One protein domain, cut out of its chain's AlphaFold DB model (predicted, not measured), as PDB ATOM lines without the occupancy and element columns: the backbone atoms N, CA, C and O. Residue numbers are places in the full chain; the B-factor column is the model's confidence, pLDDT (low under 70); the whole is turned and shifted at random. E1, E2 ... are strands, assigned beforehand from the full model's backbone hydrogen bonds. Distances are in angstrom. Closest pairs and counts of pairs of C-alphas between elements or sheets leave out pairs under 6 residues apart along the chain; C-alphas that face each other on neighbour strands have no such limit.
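What this domain is: This is residues 32 to 117 of the 120 residues of an uncharacterized protein of Planctomycetes bacterium (UniProt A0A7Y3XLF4). Picture an elongated sandwich of two strongly twisted three-stranded sheets, E1 E2 E7 and E3 E4 E5, only partly face to face and with their strands nearly aligned. The turn at residues 53 to 54 lies at one end of its length and the turn at residues 86 to 87 at the other, while short E6, paired with residues 32 to 33, packs on E7. The printed part has 86 residues and no named helix, with strands E1 to E7 in chain order, and its class is all strand. The first sheet runs E1 E2 E7 and is mixed; the second runs E3 E4 E5 and is antiparallel. The whole is compact, with a radius of gyration of the C-alphas of 13.2 A, yet a rod in outline, spanning 45 by 22 by 19 A.

Where its parts are: Find C-alpha 41 at (34.617, 23.344, -23.639); from there E1, the longest strand, runs 27.9 A to residue 52, and it bends by 68 degrees at residue 44. E2 spans residues 55 to 64 over 27.7 A. E7, residues 108 to 116 and 23.2 A long, bends by 58 degrees at residue 112 and ends at C-alpha 116, (32.671, 31.786, -18.309). For the second sheet, look at E3, residues 68 to 75, 21.3 A; E4, residues 78 to 85, 22.2 A; and E5, residues 88 to 95, 23.1 A, beginning at (49.740, 24.124, -19.164). E6 is residues 99 to 101.

How they stand to each other: Start at the inner strand E2. E1 and E2 form an antiparallel hairpin at 164 degrees; look for N 47 and O 59, 2.9 A apart. E7 is parallel to E2 at 31 degrees, with N 58 and O 110 at 3.0 A. In the other sheet E3, E4 and E5 make a meander, each strand the antiparallel neighbour of the one before: N 70 and O 82 are 2.8 A apart, and so are N 81 and O 92. The two sheets form a sandwich, two sheets face to face, whose facing parts are 10.4 A centre to centre. Between them, the closest C-alphas of E3 and E7 are those of Ile 69 and Phe 116, 6.9 A. E6 pairs with no named strand; its closest C-alpha pair with E7 is Lys 100 and Val 109, 6.0 A. E1 and E5 are apart.

The domain as a whole: The two C-alphas farthest apart, those of Pro 53 and Gly 87, are 45.3 A apart. The printed part has no cut. The link E6 to E7 is short, and the other links between named strands are tight. The mean pLDDT of the printed part is 84.4; look for values under 70 at residues 32 to 36 and 102 to 103.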
ATOM      1  N   ARG A  32      21.976  24.878 -31.048       64.81
ATOM      2  CA  ARG A  32      22.860  23.708 -31.078       64.81
ATOM      3  C   ARG A  32      24.151  24.036 -31.807       64.81
ATOM      4  O   ARG A  32      24.229  24.906 -32.668       64.81
ATOM      5  N   LEU A  33      25.185  23.285 -31.466       61.25
ATOM      6  CA  LEU A  33      26.466  23.358 -32.146       61.25
ATOM      7  C   LEU A  33      26.359  22.659 -33.509       61.25
ATOM      8  O   LEU A  33      25.936  21.507 -33.585       61.25
ATOM      9  N   LYS A  34      26.715  23.361 -34.588       57.47
ATOM     10  CA  LYS A  34      26.806  22.818 -35.953       57.47
ATOM     11  C   LYS A  34      28.063  21.964 -36.122       57.47
ATOM     12  O   LYS A  34      28.013  20.919 -36.756       57.47
ATOM     13  N   HIS A  35      29.159  22.404 -35.509       60.09
ATOM     14  CA  HIS A  35      30.413  21.670 -35.385       60.09
ATOM     15  C   HIS A  35      30.743  21.576 -33.899       60.09
ATOM     16  O   HIS A  35      30.504  22.533 -33.159       60.09
ATOM     17  N   GLY A  36      31.245  20.425 -33.448       60.91
ATOM     18  CA  GLY A  36      31.586  20.234 -32.041       60.91
ATOM     19  C   GLY A  36      32.531  21.335 -31.559       60.91
ATOM     20  O   GLY A  36      33.525  21.638 -32.219       60.91
ATOM     21  N   LEU A  37      32.224  21.937 -30.409       75.06
ATOM     22  CA  LEU A  37      33.223  22.726 -29.697       75.06
ATOM     23  C   LEU A  37      34.423  21.831 -29.372       75.06
ATOM     24  O   LEU A  37      34.252  20.614 -29.218       75.06
ATOM     25  N   PRO A  38      35.626  22.410 -29.206       80.69
ATOM     26  CA  PRO A  38      36.739  21.704 -28.591       80.69
ATOM     27  C   PRO A  38      36.251  20.910 -27.378       80.69
ATOM     28  O   PRO A  38      35.586  21.472 -26.514       80.69
ATOM     29  N   ASN A  39      36.567  19.613 -27.302       83.12
ATOM     30  CA  ASN A  39      35.970  18.685 -26.324       83.12
ATOM     31  C   ASN A  39      36.155  19.117 -24.851       83.12
ATOM     32  O   ASN A  39      35.464  18.628 -23.957       83.12
ATOM     33  N   ILE A  40      37.094  20.027 -24.584       85.06
ATOM     34  CA  ILE A  40      37.326  20.611 -23.264       85.06
ATOM     35  C   ILE A  40      36.284  21.669 -22.869       85.06
ATOM     36  O   ILE A  40      36.078  21.874 -21.677       85.06
ATOM     37  N   LEU A  41      35.629  22.311 -23.840       87.50
ATOM     38  CA  LEU A  41      34.617  23.344 -23.639       87.50
ATOM     39  C   LEU A  41      33.222  22.721 -23.577       87.50
ATOM     40  O   LEU A  41      32.882  21.806 -24.331       87.50
ATOM     41  N   LYS A  42      32.394  23.254 -22.688       87.25
ATOM     42  CA  LYS A  42      30.994  22.883 -22.511       87.25
ATOM     43  C   LYS A  42      30.159  24.156 -22.503       87.25
ATOM     44  O   LYS A  42      30.442  25.066 -21.738       87.25
ATOM     45  N   VAL A  43      29.120  24.214 -23.329       86.00
ATOM     46  CA  VAL A  43      28.120  25.286 -23.225       86.00
ATOM     47  C   VAL A  43      27.236  24.999 -22.019       86.00
ATOM     48  O   VAL A  43      26.689  23.901 -21.909       86.00
ATOM     49  N   THR A  44      27.111  25.966 -21.116       86.44
ATOM     50  CA  THR A  44      26.268  25.862 -19.915       86.44
ATOM     51  C   THR A  44      24.988  26.669 -20.031       86.44
ATOM     52  O   THR A  44      23.968  26.271 -19.476       86.44
ATOM     53  N   ASN A  45      25.017  27.781 -20.763       83.69
ATOM     54  CA  ASN A  45      23.849  28.620 -20.980       83.69
ATOM     55  C   ASN A  45      23.946  29.323 -22.339       83.69
ATOM     56  O   ASN A  45      25.043  29.630 -22.809       83.69
ATOM     57  N   VAL A  46      22.801  29.593 -22.959       84.25
ATOM     58  CA  VAL A  46      22.685  30.445 -24.140       84.25
ATOM     59  C   VAL A  46      21.498  31.375 -23.933       84.25
ATOM     60  O   VAL A  46      20.412  30.922 -23.581       84.25
ATOM     61  N   ARG A  47      21.697  32.671 -24.176       84.81
ATOM     62  CA  ARG A  47      20.638  33.683 -24.120       84.81
ATOM     63  C   ARG A  47      20.513  34.377 -25.465       84.81
ATOM     64  O   ARG A  47      21.499  34.925 -25.959       84.81
ATOM     65  N   VAL A  48      19.307  34.405 -26.017       83.81
ATOM     66  CA  VAL A  48      18.980  35.182 -27.216       83.81
ATOM     67  C   VAL A  48      18.639  36.617 -26.805       83.81
ATOM     68  O   VAL A  48      17.945  36.841 -25.820       83.81
ATOM     69  N   TYR A  49      19.188  37.602 -27.517       81.00
ATOM     70  CA  TYR A  49      18.972  39.035 -27.244       81.00
ATOM     71  C   TYR A  49      18.139  39.726 -28.308       81.00
ATOM     72  O   TYR A  49      17.486  40.727 -28.039       81.00
ATOM     73  N   SER A  50      18.268  39.273 -29.544       81.81
ATOM     74  CA  SER A  50      17.556  39.825 -30.681       81.81
ATOM     75  C   SER A  50      17.393  38.691 -31.653       81.81
ATOM     76  O   SER A  50      18.370  38.010 -31.977       81.81
ATOM     77  N   ASP A  51      16.155  38.522 -32.080       81.81
ATOM     78  CA  ASP A  51      15.790  37.495 -33.016       81.81
ATOM     79  C   ASP A  51      15.079  38.133 -34.202       81.81
ATOM     80  O   ASP A  51      14.011  38.726 -34.067       81.81
ATOM     81  N   ASN A  52      15.740  38.095 -35.355       81.81
ATOM     82  CA  ASN A  52      15.213  38.622 -36.605       81.81
ATOM     83  C   ASN A  52      15.155  37.484 -37.628       81.81
ATOM     84  O   ASN A  52      16.001  36.594 -37.568       81.81
ATOM     85  N   PRO A  53      14.280  37.540 -38.649       80.69
ATOM     86  CA  PRO A  53      14.091  36.430 -39.593       80.69
ATOM     87  C   PRO A  53      15.371  35.916 -40.274       80.69
ATOM     88  O   PRO A  53      15.451  34.758 -40.663       80.69
ATOM     89  N   THR A  54      16.390  36.769 -40.420       83.38
ATOM     90  CA  THR A  54      17.658  36.442 -41.091       83.38
ATOM     91  C   THR A  54      18.833  36.224 -40.138       83.38
ATOM     92  O   THR A  54      19.839  35.620 -40.525       83.38
ATOM     93  N   SER A  55      18.751  36.702 -38.890       83.12
ATOM     94  CA  SER A  55      19.840  36.541 -37.926       83.12
ATOM     95  C   SER A  55      19.391  36.631 -36.476       83.12
ATOM     96  O   SER A  55      18.592  37.503 -36.141       83.12
ATOM     97  N   ALA A  56      20.032  35.848 -35.612       85.00
ATOM     98  CA  ALA A  56      19.894  35.961 -34.165       85.00
ATOM     99  C   ALA A  56      21.184  36.461 -33.517       85.00
ATOM    100  O   ALA A  56      22.283  36.053 -33.901       85.00
ATOM    101  N   LYS A  57      21.056  37.309 -32.497       88.19
ATOM    102  CA  LYS A  57      22.159  37.707 -31.615       88.19
ATOM    103  C   LYS A  57      22.049  36.958 -30.298       88.19
ATOM    104  O   LYS A  57      21.047  37.099 -29.599       88.19
ATOM    105  N   ILE A  58      23.099  36.233 -29.929       87.38
ATOM    106  CA  ILE A  58      23.119  35.402 -28.719       87.38
ATOM    107  C   ILE A  58      24.313  35.727 -27.821       87.38
ATOM    108  O   ILE A  58      25.360  36.144 -28.315       87.38
ATOM    109  N   SER A  59      24.191  35.485 -26.520       87.81
ATOM    110  CA  SER A  59      25.346  35.305 -25.634       87.81
ATOM    111  C   SER A  59      25.426  33.862 -25.180       87.81
ATOM    112  O   SER A  59      24.403  33.202 -24.998       87.81
ATOM    113  N   ILE A  60      26.648  33.381 -24.996       87.62
ATOM    114  CA  ILE A  60      26.931  31.997 -24.628       87.62
ATOM    115  C   ILE A  60      27.745  31.991 -23.340       87.62
ATOM    116  O   ILE A  60      28.687  32.765 -23.181       87.62
ATOM    117  N   TRP A  61      27.398  31.086 -22.436       88.88
ATOM    118  CA  TRP A  61      28.184  30.771 -21.259       88.88
ATOM    119  C   TRP A  61      28.907  29.462 -21.509       88.88
ATOM    120  O   TRP A  61      28.308  28.464 -21.924       88.88
ATOM    121  N   LEU A  62      30.208  29.498 -21.280       88.62
ATOM    122  CA  LEU A  62      31.099  28.371 -21.421       88.62
ATOM    123  C   LEU A  62      31.620  27.950 -20.056       88.62
ATOM    124  O   LEU A  62      31.847  28.758 -19.162       88.62
ATOM    125  N   ASP A  63      31.849  26.661 -19.938       89.50
ATOM    126  CA  ASP A  63      32.573  26.038 -18.851       89.50
ATOM    127  C   ASP A  63      33.635  25.113 -19.448       89.50
ATOM    128  O   ASP A  63      33.566  24.718 -20.621       89.50
ATOM    129  N   VAL A  64      34.642  24.783 -18.655       90.19
ATOM    130  CA  VAL A  64      35.715  23.870 -19.030       90.19
ATOM    131  C   VAL A  64      35.609  22.601 -18.209       90.19
ATOM    132  O   VAL A  64      35.607  22.627 -16.985       90.19
ATOM    133  N   LYS A  65      35.602  21.444 -18.879       88.62
ATOM    134  CA  LYS A  65      35.546  20.138 -18.195       88.62
ATOM    135  C   LYS A  65      36.719  19.931 -17.233       88.62
ATOM    136  O   LYS A  65      36.602  19.182 -16.270       88.62
ATOM    137  N   LYS A  66      37.880  20.508 -17.559       87.12
ATOM    138  CA  LYS A  66      39.107  20.469 -16.757       87.12
ATOM    139  C   LYS A  66      39.867  21.779 -16.935       87.12
ATOM    140  O   LYS A  66      40.072  22.205 -18.071       87.12
ATOM    141  N   GLY A  67      40.365  22.334 -15.834       89.19
ATOM    142  CA  GLY A  67      41.131  23.578 -15.835       89.19
ATOM    143  C   GLY A  67      40.258  24.804 -15.585       89.19
ATOM    144  O   GLY A  67      39.171  24.683 -15.034       89.19
ATOM    145  N   LYS A  68      40.754  25.978 -15.979       90.81
ATOM    146  CA  LYS A  68      40.067  27.267 -15.832       90.81
ATOM    147  C   LYS A  68      40.214  28.089 -17.107       90.81
ATOM    148  O   LYS A  68      41.308  28.148 -17.673       90.81
ATOM    149  N   ILE A  69      39.136  28.737 -17.548       90.94
ATOM    150  CA  ILE A  69      39.210  29.759 -18.601       90.94
ATOM    151  C   ILE A  69      39.939  30.974 -18.016       90.94
ATOM    152  O   ILE A  69      39.531  31.504 -16.987       90.94
ATOM    153  N   VAL A  70      41.035  31.392 -18.649       92.19
ATOM    154  CA  VAL A  70      41.853  32.529 -18.192       92.19
ATOM    155  C   VAL A  70      41.632  33.787 -19.023       92.19
ATOM    156  O   VAL A  70      41.800  34.887 -18.508       92.19
ATOM    157  N   SER A  71      41.246  33.649 -20.291       92.00
ATOM    158  CA  SER A  71      40.885  34.787 -21.131       92.00
ATOM    159  C   SER A  71      39.965  34.373 -22.272       92.00
ATOM    160  O   SER A  71      39.986  33.228 -22.732       92.00
ATOM    161  N   ILE A  72      39.157  35.330 -22.717       92.56
ATOM    162  CA  ILE A  72      38.296  35.227 -23.888       92.56
ATOM    163  C   ILE A  72      38.503  36.509 -24.691       92.56
ATOM    164  O   ILE A  72      38.321  37.604 -24.160       92.56
ATOM    165  N   SER A  73      38.881  36.384 -25.957       92.25
ATOM    166  CA  SER A  73      38.969  37.510 -26.887       92.25
ATOM    167  C   SER A  73      38.242  37.197 -28.190       92.25
ATOM    168  O   SER A  73      37.946  36.042 -28.500       92.25
ATOM    169  N   ARG A  74      37.900  38.245 -28.938       91.25
ATOM    170  CA  ARG A  74      37.127  38.163 -30.180       91.25
ATOM    171  C   ARG A  74      37.876  38.872 -31.301       91.25
ATOM    172  O   ARG A  74      38.304  40.009 -31.117       91.25
ATOM    173  N   GLY A  75      37.956  38.244 -32.470       87.44
ATOM    174  CA  GLY A  75      38.520  38.840 -33.682       87.44
ATOM    175  C   GLY A  75      38.020  38.124 -34.935       87.44
ATOM    176  O   GLY A  75      37.888  36.910 -34.934       87.44
ATOM    177  N   GLY A  76      37.680  38.865 -35.995       85.38
ATOM    178  CA  GLY A  76      37.383  38.272 -37.311       85.38
ATOM    179  C   GLY A  76      36.181  37.311 -37.393       85.38
ATOM    180  O   GLY A  76      36.106  36.525 -38.328       85.38
ATOM    181  N   GLY A  77      35.237  37.350 -36.442       86.06
ATOM    182  CA  GLY A  77      34.132  36.374 -36.366       86.06
ATOM    183  C   GLY A  77      34.500  35.072 -35.640       86.06
ATOM    184  O   GLY A  77      33.762  34.084 -35.689       86.06
ATOM    185  N   GLU A  78      35.642  35.082 -34.958       89.25
ATOM    186  CA  GLU A  78      36.158  33.992 -34.149       89.25
ATOM    187  C   GLU A  78      36.379  34.455 -32.710       89.25
ATOM    188  O   GLU A  78      36.604  35.635 -32.415       89.25
ATOM    189  N   TRP A  79      36.297  33.491 -31.805       91.06
ATOM    190  CA  TRP A  79      36.554  33.656 -30.387       91.06
ATOM    191  C   TRP A  79      37.783  32.843 -30.011       91.06
ATOM    192  O   TRP A  79      37.822  31.635 -30.238       91.06
ATOM    193  N   LEU A  80      38.779  33.501 -29.428       92.12
ATOM    194  CA  LEU A  80      39.963  32.858 -28.883       92.12
ATOM    195  C   LEU A  80      39.772  32.687 -27.376       92.12
ATOM    196  O   LEU A  80      39.680  33.659 -26.626       92.12
ATOM    197  N   ILE A  81      39.704  31.437 -26.936       92.88
ATOM    198  CA  ILE A  81      39.475  31.062 -25.544       92.88
ATOM    199  C   ILE A  81      40.748  30.419 -25.018       92.88
ATOM    200  O   ILE A  81      41.170  29.369 -25.503       92.88
ATOM    201  N   THR A  82      41.342  31.020 -23.998       93.69
ATOM    202  CA  THR A  82      42.543  30.481 -23.362       93.69
ATOM    203  C   THR A  82      42.154  29.728 -22.098       93.69
ATOM    204  O   THR A  82      41.463  30.264 -21.230       93.69
ATOM    205  N   VAL A  83      42.617  28.488 -21.972       93.44
ATOM    206  CA  VAL A  83      42.357  27.597 -20.836       93.44
ATOM    207  C   VAL A  83      43.676  27.192 -20.194       93.44
ATOM    208  O   VAL A  83      44.631  26.819 -20.880       93.44
ATOM    209  N   ARG A  84      43.726  27.238 -18.861       92.56
ATOM    210  CA  ARG A  84      44.844  26.734 -18.061       92.56
ATOM    211  C   ARG A  84      44.462  25.422 -17.387       92.56
ATOM    212  O   ARG A  84      43.514  25.381 -16.607       92.56
ATOM    213  N   THR A  85      45.259  24.383 -17.610       92.44
ATOM    214  CA  THR A  85      45.065  23.049 -17.028       92.44
ATOM    215  C   THR A  85      46.386  22.536 -16.472       92.44
ATOM    216  O   THR A  85      47.326  22.326 -17.233       92.44
ATOM    217  N   ARG A  86      46.467  22.324 -15.149       88.38
ATOM    218  CA  ARG A  86      47.630  21.723 -14.451       88.38
ATOM    219  C   ARG A  86      48.991  22.267 -14.930       88.38
ATOM    220  O   ARG A  86      49.867  21.513 -15.330       88.38
ATOM    221  N   GLY A  87      49.140  23.592 -14.946       86.62
ATOM    222  CA  GLY A  87      50.386  24.263 -15.347       86.62
ATOM    223  C   GLY A  87      50.564  24.491 -16.854       86.62
ATOM    224  O   GLY A  87      51.408  25.297 -17.230       86.62
ATOM    225  N   LYS A  88      49.739  23.881 -17.715       92.88
ATOM    226  CA  LYS A  88      49.740  24.124 -19.164       92.88
ATOM    227  C   LYS A  88      48.694  25.169 -19.546       92.88
ATOM    228  O   LYS A  88      47.569  25.125 -19.052       92.88
ATOM    229  N   VAL A  89      49.055  26.071 -20.453       94.38
ATOM    230  CA  VAL A  89      48.136  27.029 -21.082       94.38
ATOM    231  C   VAL A  89      47.883  26.585 -22.520       94.38
ATOM    232  O   VAL A  89      48.803  26.166 -23.223       94.38
ATOM    233  N   SER A  90      46.629  26.589 -22.951       92.69
ATOM    234  CA  SER A  90      46.225  26.223 -24.312       92.69
ATOM    235  C   SER A  90      45.154  27.183 -24.806       92.69
ATOM    236  O   SER A  90      44.297  27.597 -24.029       92.69
ATOM    237  N   ALA A  91      45.214  27.542 -26.084       92.44
ATOM    238  CA  ALA A  91      44.262  28.442 -26.716       92.44
ATOM    239  C   ALA A  91      43.397  27.673 -27.719       92.44
ATOM    240  O   ALA A  91      43.890  26.814 -28.450       92.44
ATOM    241  N   TYR A  92      42.106  27.980 -27.728       90.44
ATOM    242  CA  TYR A  92      41.094  27.325 -28.539       90.44
ATOM    243  C   TYR A  92      40.353  28.364 -29.360       90.44
ATOM    244  O   TYR A  92      39.867  29.353 -28.817       90.44
ATOM    245  N   LEU A  93      40.247  28.117 -30.659       89.19
ATOM    246  CA  LEU A  93      39.521  28.977 -31.576       89.19
ATOM    247  C   LEU A  93      38.102  28.439 -31.765       89.19
ATOM    248  O   LEU A  93      37.904  27.251 -32.028       89.19
ATOM    249  N   VAL A  94      37.108  29.309 -31.617       88.50
ATOM    250  CA  VAL A  94      35.692  28.979 -31.769       88.50
ATOM    251  C   VAL A  94      35.058  29.958 -32.748       88.50
ATOM    252  O   VAL A  94      34.907  31.142 -32.455       88.50
ATOM    253  N   SER A  95      34.655  29.458 -33.913       87.69
ATOM    254  CA  SER A  95      33.950  30.262 -34.913       87.69
ATOM    255  C   SER A  95      32.495  30.505 -34.512       87.69
ATOM    256  O   SER A  95      31.825  29.611 -33.991       87.69
ATOM    257  N   GLU A  96      31.953  31.680 -34.839       85.56
ATOM    258  CA  GLU A  96      30.506  31.929 -34.731       85.56
ATOM    259  C   GLU A  96      29.674  30.946 -35.562       85.56
ATOM    260  O   GLU A  96      28.587  30.541 -35.150       85.56
ATOM    261  N   LYS A  97      30.226  30.476 -36.686       83.00
ATOM    262  CA  LYS A  97      29.597  29.479 -37.567       83.00
ATOM    263  C   LYS A  97      29.462  28.098 -36.917       83.00
ATOM    264  O   LYS A  97      28.774  27.230 -37.459       83.00
ATOM    265  N   SER A  98      30.114  27.873 -35.775       81.19
ATOM    266  CA  SER A  98      29.951  26.651 -34.989       81.19
ATOM    267  C   SER A  98      28.596  26.584 -34.286       81.19
ATOM    268  O   SER A  98      28.239  25.512 -33.809       81.19
ATOM    269  N   PHE A  99      27.820  27.671 -34.248       80.62
ATOM    270  CA  PHE A  99      26.507  27.726 -33.607       80.62
ATOM    271  C   PHE A  99      25.399  27.841 -34.659       80.62
ATOM    272  O   PHE A  99      25.535  28.572 -35.640       80.62
ATOM    273  N   LYS A 100      24.299  27.110 -34.460       78.94
ATOM    274  CA  LYS A 100      23.082  27.187 -35.276       78.94
ATOM    275  C   LYS A 100      21.835  27.153 -34.399       78.94
ATOM    276  O   LYS A 100      21.853  26.550 -33.328       78.94
ATOM    277  N   ILE A 101      20.748  27.751 -34.868       73.19
ATOM    278  CA  ILE A 101      19.431  27.596 -34.243       73.19
ATOM    279  C   ILE A 101      18.802  26.312 -34.787       73.19
ATOM    280  O   ILE A 101      18.788  26.078 -35.997       73.19
ATOM    281  N   VAL A 102      18.349  25.425 -33.901       69.56
ATOM    282  CA  VAL A 102      17.643  24.203 -34.309       69.56
ATOM    283  C   VAL A 102      16.321  24.578 -34.961       69.56
ATOM    284  O   VAL A 102      15.561  25.352 -34.400       69.56
ATOM    285  N   GLY A 103      16.051  23.998 -36.130       69.00
ATOM    286  CA  GLY A 103      14.853  24.293 -36.919       69.00
ATOM    287  C   GLY A 103      15.028  25.442 -37.916       69.00
ATOM    288  O   GLY A 103      14.234  25.544 -38.842       69.00
ATOM    289  N   GLU A 104      16.096  26.240 -37.807       73.69
ATOM    290  CA  GLU A 104      16.309  27.437 -38.634       73.69
ATOM    291  C   GLU A 104      17.711  27.445 -39.264       73.69
ATOM    292  O   GLU A 104      18.590  28.237 -38.923       73.69
ATOM    293  N   GLU A 105      17.948  26.522 -40.201       72.12
ATOM    294  CA  GLU A 105      19.294  26.275 -40.745       72.12
ATOM    295  C   GLU A 105      19.837  27.394 -41.647       72.12
ATOM    296  O   GLU A 105      21.053  27.503 -41.831       72.12
ATOM    297  N   THR A 106      18.958  28.234 -42.198       77.50
ATOM    298  CA  THR A 106      19.306  29.381 -43.053       77.50
ATOM    299  C   THR A 106      19.622  30.646 -42.254       77.50
ATOM    300  O   THR A 106      20.190  31.597 -42.795       77.50
ATOM    301  N   LYS A 107      19.285  30.670 -40.961       81.69
ATOM    302  CA  LYS A 107      19.444  31.841 -40.106       81.69
ATOM    303  C   LYS A 107      20.863  31.936 -39.570       81.69
ATOM    304  O   LYS A 107      21.427  30.981 -39.035       81.69
ATOM    305  N   THR A 108      21.457  33.119 -39.695       83.31
ATOM    306  CA  THR A 108      22.830  33.337 -39.227       83.31
ATOM    307  C   THR A 108      22.850  33.619 -37.727       83.31
ATOM    308  O   THR A 108      22.201  34.552 -37.254       83.31
ATOM    309  N   VAL A 109      23.653  32.868 -36.974       82.75
ATOM    310  CA  VAL A 109      23.895  33.136 -35.552       82.75
ATOM    311  C   VAL A 109      25.064  34.104 -35.402       82.75
ATOM    312  O   VAL A 109      26.148  33.862 -35.926       82.75
ATOM    313  N   LYS A 110      24.839  35.200 -34.673       85.75
ATOM    314  CA  LYS A 110      25.856  36.191 -34.313       85.75
ATOM    315  C   LYS A 110      26.100  36.153 -32.813       85.75
ATOM    316  O   LYS A 110      25.187  36.397 -32.021       85.75
ATOM    317  N   ILE A 111      27.332  35.878 -32.403       87.19
ATOM    318  CA  ILE A 111      27.666  35.814 -30.975       87.19
ATOM    319  C   ILE A 111      28.014  37.214 -30.487       87.19
ATOM    320  O   ILE A 111      29.019  37.795 -30.890       87.19
ATOM    321  N   ARG A 112      27.197  37.747 -29.585       88.00
ATOM    322  CA  ARG A 112      27.407  39.043 -28.945       88.00
ATOM    323  C   ARG A 112      28.488  38.970 -27.871       88.00
ATOM    324  O   ARG A 112      29.355  39.836 -27.829       88.00
ATOM    325  N   ALA A 113      28.411  37.967 -27.002       85.81
ATOM    326  CA  ALA A 113      29.329  37.806 -25.883       85.81
ATOM    327  C   ALA A 113      29.536  36.333 -25.524       85.81
ATOM    328  O   ALA A 113      28.631  35.507 -25.676       85.81
ATOM    329  N   MET A 114      30.724  36.033 -25.002       87.50
ATOM    330  CA  MET A 114      31.022  34.782 -24.321       87.50
ATOM    331  C   MET A 114      31.405  35.071 -22.873       87.50
ATOM    332  O   MET A 114      32.269  35.905 -22.608       87.50
ATOM    333  N   HIS A 115      30.767  34.360 -21.955       85.88
ATOM    334  CA  HIS A 115      31.039  34.421 -20.524       85.88
ATOM    335  C   HIS A 115      31.538  33.061 -20.048       85.88
ATOM    336  O   HIS A 115      31.191  32.038 -20.638       85.88
ATOM    337  N   PHE A 116      32.331  33.034 -18.982       84.69
ATOM    338  CA  PHE A 116      32.671  31.786 -18.309       84.69
ATOM    339  C   PHE A 116      31.814  31.622 -17.055       84.69
ATOM    340  O   PHE A 116      31.556  32.593 -16.344       84.69
ATOM    341  N   ALA A 117      31.358  30.400 -16.798       77.31
ATOM    342  CA  ALA A 117      30.906  30.032 -15.466       77.31
ATOM    343  C   ALA A 117      32.154  29.839 -14.594       77.31
ATOM    344  O   ALA A 117      33.082  29.138 -14.998       77.31
TER     345      ALA A 117